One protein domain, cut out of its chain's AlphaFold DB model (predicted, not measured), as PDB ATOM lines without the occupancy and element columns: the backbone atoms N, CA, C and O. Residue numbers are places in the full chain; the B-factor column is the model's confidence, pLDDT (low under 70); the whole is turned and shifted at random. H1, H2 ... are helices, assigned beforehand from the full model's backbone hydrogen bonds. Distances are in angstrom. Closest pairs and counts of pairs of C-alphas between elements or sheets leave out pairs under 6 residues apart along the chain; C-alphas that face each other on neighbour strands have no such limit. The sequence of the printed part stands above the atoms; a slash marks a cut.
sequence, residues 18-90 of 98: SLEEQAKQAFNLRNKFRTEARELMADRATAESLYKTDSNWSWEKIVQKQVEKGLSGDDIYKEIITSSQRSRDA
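This is residues 18 to 90 of the 98 residues of an uncharacterized protein of Fusobacterium nucleatum subsp. vincentii (UniProt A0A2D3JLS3). One long helix, H1, makes the length of the domain; H4 packs side by side with it near Ala 23, H3 packs steeply on H4, and at the far end of H1 the chain turns and H2 folds back. H2 and H3 stay apart, joined by a tight link. The printed part has 73 residues with four named helices, H1, H2, H3 and H4 in that order, and no named strand; the class is all helix. It is elongated, spanning 41 by 21 by 21 A, and only just compact, close to loose, with a radius of gyration of the C-alphas of 13.5 A.

H1, residues 19 to 39, and H2, residues 44 to 53, form a helical hairpin. They only just touch, with 3 pairs of C-alphas within 8 A, through residues 38 to 39 of H1 alone; the closest C-alphas, of Arg 38 and Ala 47, are 5.3 A apart. They run opposite ways at a shallow tilt of 34.9 degrees, only just short of steep. H3, residues 59 to 68, is close to H1 but not clearly touching, the closest C-alphas being those of Lys 24 and Trp 59, 7.5 A apart. H4, residues 74 to 85, touches H1 at a shallow tilt of 24 degrees, the same way, closest at the C-alphas of Ala 23 and Ile 81, 5.1 A. With its residues 76 to 80 alone H4 touches H3, opposite ways at a steep tilt of 66 degrees; the C-alphas of Gln 66 and Ile 76 are closest, 5.6 A. H2 and H4 are apart. Every O i to N i+4 pair is within hydrogen-bond range in H1, H2 and H3, and 7 of 8 are in H4.

H1 begins at C-alpha 19, (-33.006, 87.250, -74.204), and is 30.1 A long. H2 measures 14.2 A and H3 14.3 A. H4, 17.5 A, ends at C-alpha 85, (-19.265, 94.232, -72.532).

The C-alphas of Ala 42 and Gly 73 are the two farthest apart, 41.3 A. Residues 40 to 45, of which 44 to 45 belong to H2, stand free. The three links are tight, and the printed part has no cut. The mean pLDDT of the printed part is 93.7; residues 88 to 90 are under 70.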
ATOM      1  N   SER A  18     -34.336  82.969 -72.183       98.31
ATOM      2  CA  SER A  18     -34.826  84.104 -72.971       98.31
ATOM      3  C   SER A  18     -33.795  85.240 -73.036       98.31
ATOM      4  O   SER A  18     -32.947  85.389 -72.153       98.31
ATOM      5  N   LEU A  19     -33.894  86.091 -74.063       98.12
ATOM      6  CA  LEU A  19     -33.006  87.250 -74.204       98.12
ATOM      7  C   LEU A  19     -33.103  88.217 -73.019       98.12
ATOM      8  O   LEU A  19     -32.093  88.799 -72.632       98.12
ATOM      9  N   GLU A  20     -34.285  88.361 -72.415       98.31
ATOM     10  CA  GLU A  20     -34.458  89.175 -71.211       98.31
ATOM     11  C   GLU A  20     -33.641  88.623 -70.036       98.31
ATOM     12  O   GLU A  20     -32.906  89.370 -69.390       98.31
ATOM     13  N   GLU A  21     -33.716  87.315 -69.780       98.62
ATOM     14  CA  GLU A  21     -32.975  86.685 -68.684       98.62
ATOM     15  C   GLU A  21     -31.463  86.706 -68.937       98.62
ATOM     16  O   GLU A  21     -30.682  87.034 -68.039       98.62
ATOM     17  N   GLN A  22     -31.037  86.479 -70.181       98.44
ATOM     18  CA  GLN A  22     -29.645  86.676 -70.594       98.44
ATOM     19  C   GLN A  22     -29.173  88.120 -70.349       98.44
ATOM     20  O   GLN A  22     -28.081  88.350 -69.818       98.44
ATOM     21  N   ALA A  23     -30.001  89.113 -70.683       98.31
ATOM     22  CA  ALA A  23     -29.694  90.523 -70.472       98.31
ATOM     23  C   ALA A  23     -29.633  90.900 -68.984       98.31
ATOM     24  O   ALA A  23     -28.734  91.652 -68.599       98.31
ATOM     25  N   LYS A  24     -30.508  90.344 -68.134       98.50
ATOM     26  CA  LYS A  24     -30.435  90.508 -66.671       98.50
ATOM     27  C   LYS A  24     -29.135  89.939 -66.110       98.50
ATOM     28  O   LYS A  24     -28.478  90.608 -65.312       98.50
ATOM     29  N   GLN A  25     -28.714  88.752 -66.553       98.44
ATOM     30  CA  GLN A  25     -27.433  88.171 -66.135       98.44
ATOM     31  C   GLN A  25     -26.251  89.055 -66.546       98.44
ATOM     32  O   GLN A  25     -25.417  89.399 -65.705       98.44
ATOM     33  N   ALA A  26     -26.208  89.493 -67.809       97.56
ATOM     34  CA  ALA A  26     -25.151  90.367 -68.312       97.56
ATOM     35  C   ALA A  26     -25.084  91.704 -67.549       97.56
ATOM     36  O   ALA A  26     -24.004  92.147 -67.144       97.56
ATOM     37  N   PHE A  27     -26.244  92.313 -67.296       97.88
ATOM     38  CA  PHE A  27     -26.384  93.545 -66.525       97.88
ATOM     39  C   PHE A  27     -25.889  93.385 -65.081       97.88
ATOM     40  O   PHE A  27     -25.100  94.202 -64.595       97.88
ATOM     41  N   ASN A  28     -26.289  92.305 -64.406       97.38
ATOM     42  CA  ASN A  28     -25.876  92.014 -63.036       97.38
ATOM     43  C   ASN A  28     -24.365  91.773 -62.941       97.38
ATOM     44  O   ASN A  28     -23.709  92.344 -62.067       97.38
ATOM     45  N   LEU A  29     -23.792  91.002 -63.871       96.12
ATOM     46  CA  LEU A  29     -22.345  90.787 -63.959       96.12
ATOM     47  C   LEU A  29     -21.595  92.105 -64.163       96.12
ATOM     48  O   LEU A  29     -20.612  92.375 -63.472       96.12
ATOM     49  N   ARG A  30     -22.079  92.972 -65.061       94.69
ATOM     50  CA  ARG A  30     -21.468  94.285 -65.291       94.69
ATOM     51  C   ARG A  30     -21.482  95.145 -64.031       94.69
ATOM     52  O   ARG A  30     -20.455  95.747 -63.706       94.69
ATOM     53  N   ASN A  31     -22.609  95.206 -63.330       95.00
ATOM     54  CA  ASN A  31     -22.738  95.970 -62.089       95.00
ATOM     55  C   ASN A  31     -21.829  95.415 -60.988       95.00
ATOM     56  O   ASN A  31     -21.122  96.192 -60.347       95.00
ATOM     57  N   LYS A  32     -21.770  94.086 -60.836       94.62
ATOM     58  CA  LYS A  32     -20.855  93.402 -59.913       94.62
ATOM     59  C   LYS A  32     -19.399  93.767 -60.199       94.62
ATOM     60  O   LYS A  32     -18.716  94.273 -59.316       94.62
ATOM     61  N   PHE A  33     -18.947  93.629 -61.445       91.31
ATOM     62  CA  PHE A  33     -17.569  93.958 -61.819       91.31
ATOM     63  C   PHE A  33     -17.226  95.441 -61.638       91.31
ATOM     64  O   PHE A  33     -16.075  95.768 -61.359       91.31
ATOM     65  N   ARG A  34     -18.192  96.357 -61.795       91.44
ATOM     66  CA  ARG A  34     -17.983  97.787 -61.497       91.44
ATOM     67  C   ARG A  34     -17.763  98.023 -60.010       91.44
ATOM     68  O   ARG A  34     -16.874  98.795 -59.661       91.44
ATOM     69  N   THR A  35     -18.572  97.390 -59.168       92.62
ATOM     70  CA  THR A  35     -18.458  97.490 -57.711       92.62
ATOM     71  C   THR A  35     -17.130  96.906 -57.238       92.62
ATOM     72  O   THR A  35     -16.347  97.629 -56.630       92.62
ATOM     73  N   GLU A  36     -16.803  95.674 -57.637       92.06
ATOM     74  CA  GLU A  36     -15.536  95.016 -57.279       92.06
ATOM     75  C   GLU A  36     -14.319  95.833 -57.737       92.06
ATOM     76  O   GLU A  36     -13.360  96.015 -56.992       92.06
ATOM     77  N   ALA A  37     -14.358  96.397 -58.951       89.06
ATOM     78  CA  ALA A  37     -13.277  97.254 -59.428       89.06
ATOM     79  C   ALA A  37     -13.074  98.483 -58.527       89.06
ATOM     80  O   ALA A  37     -11.933  98.820 -58.230       89.06
ATOM     81  N   ARG A  38     -14.154  99.130 -58.064       92.19
ATOM     82  CA  ARG A  38     -14.095 100.293 -57.155       92.19
ATOM     83  C   ARG A  38     -13.641  99.919 -55.751       92.19
ATOM     84  O   ARG A  38     -12.962 100.701 -55.091       92.19
ATOM     85  N   GLU A  39     -14.004  98.738 -55.276       92.50
ATOM     86  CA  GLU A  39     -13.519  98.210 -53.999       92.50
ATOM     87  C   GLU A  39     -12.005  97.988 -54.030       92.50
ATOM     88  O   GLU A  39     -11.326  98.312 -53.061       92.50
ATOM     89  N   LEU A  40     -11.469  97.552 -55.172       91.31
ATOM     90  CA  LEU A  40     -10.036  97.341 -55.382       91.31
ATOM     91  C   LEU A  40      -9.242  98.621 -55.708       91.31
ATOM     92  O   LEU A  40      -8.015  98.567 -55.796       91.31
ATOM     93  N   MET A  41      -9.895  99.774 -55.896       90.62
ATOM     94  CA  MET A  41      -9.194 101.039 -56.140       90.62
ATOM     95  C   MET A  41      -8.440 101.495 -54.887       90.62
ATOM     96  O   MET A  41      -9.045 101.698 -53.830       90.62
ATOM     97  N   ALA A  42      -7.129 101.715 -55.041       91.94
ATOM     98  CA  ALA A  42      -6.274 102.288 -54.001       91.94
ATOM     99  C   ALA A  42      -6.629 103.757 -53.707       91.94
ATOM    100  O   ALA A  42      -6.640 104.171 -52.550       91.94
ATOM    101  N   ASP A  43      -6.978 104.532 -54.740       93.06
ATOM    102  CA  ASP A  43      -7.514 105.885 -54.578       93.06
ATOM    103  C   ASP A  43      -8.986 105.831 -54.141       93.06
ATOM    104  O   ASP A  43      -9.911 105.679 -54.950       93.06
ATOM    105  N   ARG A  44      -9.194 105.951 -52.827       93.19
ATOM    106  CA  ARG A  44     -10.520 105.895 -52.203       93.19
ATOM    107  C   ARG A  44     -11.381 107.115 -52.512       93.19
ATOM    108  O   ARG A  44     -12.583 106.948 -52.700       93.19
ATOM    109  N   ALA A  45     -10.790 108.304 -52.633       94.81
ATOM    110  CA  ALA A  45     -11.537 109.527 -52.928       94.81
ATOM    111  C   ALA A  45     -12.182 109.444 -54.319       94.81
ATOM    112  O   ALA A  45     -13.371 109.733 -54.490       94.81
ATOM    113  N   THR A  46     -11.426 108.952 -55.302       92.19
ATOM    114  CA  THR A  46     -11.961 108.706 -56.644       92.19
ATOM    115  C   THR A  46     -13.017 107.597 -56.638       92.19
ATOM    116  O   THR A  46     -14.067 107.754 -57.264       92.19
ATOM    117  N   ALA A  47     -12.808 106.500 -55.899       92.88
ATOM    118  CA  ALA A  47     -13.802 105.429 -55.785       92.88
ATOM    119  C   ALA A  47     -15.143 105.930 -55.208       92.88
ATOM    120  O   ALA A  47     -16.206 105.636 -55.760       92.88
ATOM    121  N   GLU A  48     -15.106 106.731 -54.140       94.12
ATOM    122  CA  GLU A  48     -16.292 107.345 -53.530       94.12
ATOM    123  C   GLU A  48     -16.994 108.330 -54.469       94.12
ATOM    124  O   GLU A  48     -18.225 108.332 -54.563       94.12
ATOM    125  N   SER A  49     -16.228 109.137 -55.208       93.50
ATOM    126  CA  SER A  49     -16.781 110.024 -56.235       93.50
ATOM    127  C   SER A  49     -17.521 109.234 -57.319       93.50
ATOM    128  O   SER A  49     -18.639 109.595 -57.698       93.50
ATOM    129  N   LEU A  50     -16.964 108.104 -57.764       91.56
ATOM    130  CA  LEU A  50     -17.595 107.224 -58.752       91.56
ATOM    131  C   LEU A  50     -18.870 106.548 -58.229       91.56
ATOM    132  O   LEU A  50     -19.776 106.287 -59.018       91.56
ATOM    133  N   TYR A  51     -18.981 106.270 -56.926       92.12
ATOM    134  CA  TYR A  51     -20.238 105.782 -56.345       92.12
ATOM    135  C   TYR A  51     -21.361 106.822 -56.415       92.12
ATOM    136  O   TYR A  51     -22.516 106.448 -56.610       92.12
ATOM    137  N   LYS A  52     -21.023 108.111 -56.304       91.62
ATOM    138  CA  LYS A  52     -21.990 109.220 -56.320       91.62
ATOM    139  C   LYS A  52     -22.354 109.661 -57.736       91.62
ATOM    140  O   LYS A  52     -23.525 109.812 -58.058       91.62
ATOM    141  N   THR A  53     -21.347 109.879 -58.576       90.25
ATOM    142  CA  THR A  53     -21.512 110.472 -59.914       90.25
ATOM    143  C   THR A  53     -21.821 109.438 -60.991       90.25
ATOM    144  O   THR A  53     -22.361 109.771 -62.043       90.25
ATOM    145  N   ASP A  54     -21.499 108.174 -60.726       87.44
ATOM    146  CA  ASP A  54     -21.604 107.090 -61.687       87.44
ATOM    147  C   ASP A  54     -22.129 105.818 -61.010       87.44
ATOM    148  O   ASP A  54     -21.492 104.762 -61.006       87.44
ATOM    149  N   SER A  55     -23.291 105.906 -60.372       90.94
ATOM    150  CA  SER A  55     -23.930 104.758 -59.728       90.94
ATOM    151  C   SER A  55     -24.319 103.663 -60.739       90.94
ATOM    152  O   SER A  55     -24.404 103.881 -61.955       90.94
ATOM    153  N   ASN A  56     -24.511 102.437 -60.244       93.69
ATOM    154  CA  ASN A  56     -25.141 101.386 -61.041       93.69
ATOM    155  C   ASN A  56     -26.617 101.753 -61.243       93.69
ATOM    156  O   ASN A  56     -27.279 102.205 -60.309       93.69
ATOM    157  N   TRP A  57     -27.130 101.580 -62.458       95.06
ATOM    158  CA  TRP A  57     -28.556 101.778 -62.716       95.06
ATOM    159  C   TRP A  57     -29.375 100.615 -62.165       95.06
ATOM    160  O   TRP A  57     -28.826  99.550 -61.888       95.06
ATOM    161  N   SER A  58     -30.686 100.828 -62.028       97.69
ATOM    162  CA  SER A  58     -31.648  99.737 -61.869       97.69
ATOM    163  C   SER A  58     -31.946  99.082 -63.221       97.69
ATOM    164  O   SER A  58     -31.627  99.645 -64.278       97.69
ATOM    165  N   TRP A  59     -32.564  97.901 -63.184       98.19
ATOM    166  CA  TRP A  59     -32.992  97.187 -64.387       98.19
ATOM    167  C   TRP A  59     -33.981  98.022 -65.214       98.19
ATOM    168  O   TRP A  59     -33.807  98.224 -66.414       98.19
ATOM    169  N   GLU A  60     -34.962  98.619 -64.546       98.19
ATOM    170  CA  GLU A  60     -35.996  99.449 -65.165       98.19
ATOM    171  C   GLU A  60     -35.363 100.660 -65.852       98.19
ATOM    172  O   GLU A  60     -35.718 101.003 -66.979       98.19
ATOM    173  N   LYS A  61     -34.363 101.283 -65.213       97.75
ATOM    174  CA  LYS A  61     -33.700 102.459 -65.779       97.75
ATOM    175  C   LYS A  61     -32.866 102.120 -67.016       97.75
ATOM    176  O   LYS A  61     -32.853 102.916 -67.956       97.75
ATOM    177  N   ILE A  62     -32.173 100.974 -67.047       97.62
ATOM    178  CA  ILE A  62     -31.402 100.574 -68.237       97.62
ATOM    179  C   ILE A  62     -32.319 100.172 -69.400       97.62
ATOM    180  O   ILE A  62     -32.010 100.525 -70.541       97.62
ATOM    181  N   VAL A  63     -33.447  99.510 -69.119       98.25
ATOM    182  CA  VAL A  63     -34.475  99.174 -70.117       98.25
ATOM    183  C   VAL A  63     -35.090 100.449 -70.685       98.25
ATOM    184  O   VAL A  63     -35.054 100.652 -71.898       98.25
ATOM    185  N   GLN A  64     -35.536 101.364 -69.821       98.38
ATOM    186  CA  GLN A  64     -36.108 102.646 -70.237       98.38
ATOM    187  C   GLN A  64     -35.139 103.444 -71.114       98.38
ATOM    188  O   GLN A  64     -35.541 104.006 -72.128       98.38
ATOM    189  N   LYS A  65     -33.840 103.438 -70.794       97.88
ATOM    190  CA  LYS A  65     -32.829 104.097 -71.630       97.88
ATOM    191  C   LYS A  65     -32.728 103.497 -73.038       97.88
ATOM    192  O   LYS A  65     -32.402 104.220 -73.974       97.88
ATOM    193  N   GLN A  66     -32.946 102.192 -73.206       98.25
ATOM    194  CA  GLN A  66     -32.945 101.579 -74.539       98.25
ATOM    195  C   GLN A  66     -34.211 101.954 -75.314       98.25
ATOM    196  O   GLN A  66     -34.118 102.269 -76.497       98.25
ATOM    197  N   VAL A  67     -35.358 102.019 -74.634       98.12
ATOM    198  CA  VAL A  67     -36.612 102.523 -75.216       98.12
ATOM    199  C   VAL A  67     -36.461 103.977 -75.671       98.12
ATOM    200  O   VAL A  67     -36.830 104.314 -76.789       98.12
ATOM    201  N   GLU A  68     -35.832 104.834 -74.862       98.25
ATOM    202  CA  GLU A  68     -35.533 106.235 -75.212       98.25
ATOM    203  C   GLU A  68     -34.600 106.371 -76.431       98.25
ATOM    204  O   GLU A  68     -34.620 107.395 -77.109       98.25
ATOM    205  N   LYS A  69     -33.802 105.340 -76.746       97.38
ATOM    206  CA  LYS A  69     -33.005 105.269 -77.986       97.38
ATOM    207  C   LYS A  69     -33.810 104.783 -79.199       97.38
ATOM    208  O   LYS A  69     -33.235 104.637 -80.274       97.38
ATOM    209  N   GLY A  70     -35.099 104.493 -79.034       98.25
ATOM    210  CA  GLY A  70     -35.963 103.943 -80.077       98.25
ATOM    211  C   GLY A  70     -35.855 102.427 -80.253       98.25
ATOM    212  O   GLY A  70     -36.358 101.904 -81.244       98.25
ATOM    213  N   LEU A  71     -35.210 101.708 -79.325       98.38
ATOM    214  CA  LEU A  71     -35.178 100.245 -79.362       98.38
ATOM    215  C   LEU A  71     -36.492  99.667 -78.829       98.38
ATOM    216  O   LEU A  71     -37.129 100.235 -77.942       98.38
ATOM    217  N   SER A  72     -36.878  98.505 -79.351       97.56
ATOM    218  CA  SER A  72     -38.100  97.801 -78.955       97.56
ATOM    219  C   SER A  72     -37.908  96.287 -79.022       97.56
ATOM    220  O   SER A  72     -36.975  95.803 -79.665       97.56
ATOM    221  N   GLY A  73     -38.775  95.545 -78.325       97.12
ATOM    222  CA  GLY A  73     -38.720  94.085 -78.271       97.12
ATOM    223  C   GLY A  73     -37.336  93.563 -77.877       97.12
ATOM    224  O   GLY A  73     -36.667  94.117 -77.005       97.12
ATOM    225  N   ASP A  74     -36.888  92.521 -78.571       98.25
ATOM    226  CA  ASP A  74     -35.614  91.849 -78.303       98.25
ATOM    227  C   ASP A  74     -34.377  92.733 -78.491       98.25
ATOM    228  O   ASP A  74     -33.329  92.465 -77.897       98.25
ATOM    229  N   ASP A  75     -34.465  93.798 -79.290       98.50
ATOM    230  CA  ASP A  75     -33.315  94.666 -79.555       98.50
ATOM    231  C   ASP A  75     -32.895  95.464 -78.316       98.50
ATOM    232  O   ASP A  75     -31.712  95.776 -78.151       98.50
ATOM    233  N   ILE A  76     -33.825  95.701 -77.382       98.69
ATOM    234  CA  ILE A  76     -33.511  96.231 -76.049       98.69
ATOM    235  C   ILE A  76     -32.530  95.295 -75.338       98.69
ATOM    236  O   ILE A  76     -31.483  95.727 -74.851       98.69
ATOM    237  N   TYR A  77     -32.853  94.004 -75.294       98.56
ATOM    238  CA  TYR A  77     -32.082  93.012 -74.554       98.56
ATOM    239  C   TYR A  77     -30.730  92.735 -75.212       98.56
ATOM    240  O   TYR A  77     -29.707  92.697 -74.523       98.56
ATOM    241  N   LYS A  78     -30.685  92.659 -76.547       98.12
ATOM    242  CA  LYS A  78     -29.427  92.535 -77.303       98.12
ATOM    243  C   LYS A  78     -28.483  93.715 -77.050       98.12
ATOM    244  O   LYS A  78     -27.283  93.506 -76.848       98.12
ATOM    245  N   GLU A  79     -28.994  94.949 -77.013       98.00
ATOM    246  CA  GLU A  79     -28.163  96.124 -76.710       98.00
ATOM    247  C   GLU A  79     -27.709  96.140 -75.242       98.00
ATOM    248  O   GLU A  79     -26.584  96.552 -74.960       98.00
ATOM    249  N   ILE A  80     -28.508  95.646 -74.290       97.94
ATOM    250  CA  ILE A  80     -28.069  95.500 -72.889       97.94
ATOM    251  C   ILE A  80     -26.926  94.479 -72.770       97.94
ATOM    252  O   ILE A  80     -25.907  94.778 -72.138       97.94
ATOM    253  N   ILE A  81     -27.033  93.316 -73.421       97.19
ATOM    254  CA  ILE A  81     -25.960  92.304 -73.454       97.19
ATOM    255  C   ILE A  81     -24.695  92.888 -74.098       97.19
ATOM    256  O   ILE A  81     -23.588  92.734 -73.576       97.19
ATOM    257  N   THR A  82     -24.846  93.604 -75.215       95.19
ATOM    258  CA  THR A  82     -23.725  94.216 -75.943       95.19
ATOM    259  C   THR A  82     -23.057  95.316 -75.120       95.19
ATOM    260  O   THR A  82     -21.841  95.322 -74.934       95.19
ATOM    261  N   SER A  83     -23.838  96.253 -74.587       94.00
ATOM    262  CA  SER A  83     -23.322  97.384 -73.811       94.00
ATOM    263  C   SER A  83     -22.699  96.962 -72.478       94.00
ATOM    264  O   SER A  83     -21.754  97.613 -72.029       94.00
ATOM    265  N   SER A  84     -23.133  95.840 -71.892       94.38
ATOM    266  CA  SER A  84     -22.506  95.263 -70.696       94.38
ATOM    267  C   SER A  84     -21.034  94.899 -70.924       94.38
ATOM    268  O   SER A  84     -20.238  94.971 -69.991       94.38
ATOM    269  N   GLN A  85     -20.639  94.593 -72.164       87.56
ATOM    270  CA  GLN A  85     -19.265  94.232 -72.532       87.56
ATOM    271  C   GLN A  85     -18.354  95.437 -72.786       87.56
ATOM    272  O   GLN A  85     -17.132  95.293 -72.786       87.56
ATOM    273  N   ARG A  86     -18.928  96.619 -73.041       86.38
ATOM    274  CA  ARG A  86     -18.157  97.788 -73.475       86.38
ATOM    275  C   ARG A  86     -17.295  98.325 -72.325       86.38
ATOM    276  O   ARG A  86     -17.778  98.562 -71.205       86.38
ATOM    277  N   SER A  87     -16.014  98.564 -72.617       72.19
ATOM    278  CA  SER A  87     -15.166  99.423 -71.792       72.19
ATOM    279  C   SER A  87     -15.764 100.826 -71.753       72.19
ATOM    280  O   SER A  87     -16.460 101.265 -72.668       72.19
ATOM    281  N   ARG A  88     -15.547 101.537 -70.648       69.19
ATOM    282  CA  ARG A  88     -15.998 102.924 -70.532       69.19
ATOM    283  C   ARG A  88     -14.836 103.826 -70.841       69.19
ATOM    284  O   ARG A  88     -14.223 104.366 -69.930       69.19
ATOM    285  N   ASP A  89     -14.578 103.999 -72.123       65.00
ATOM    286  CA  ASP A  89     -13.423 104.752 -72.607       65.00
ATOM    287  C   ASP A  89     -13.379 106.171 -72.024       65.00
ATOM    288  O   ASP A  89     -12.312 106.659 -71.677       65.00
ATOM    289  N   ALA A  90     -14.538 106.801 -71.797       59.19
ATOM    290  CA  ALA A  90     -14.627 108.099 -71.124       59.19
ATOM    291  C   ALA A  90     -14.147 108.067 -69.659       59.19
ATOM    292  O   ALA A  90     -13.416 108.960 -69.238       59.19
TER     293      ALA A  90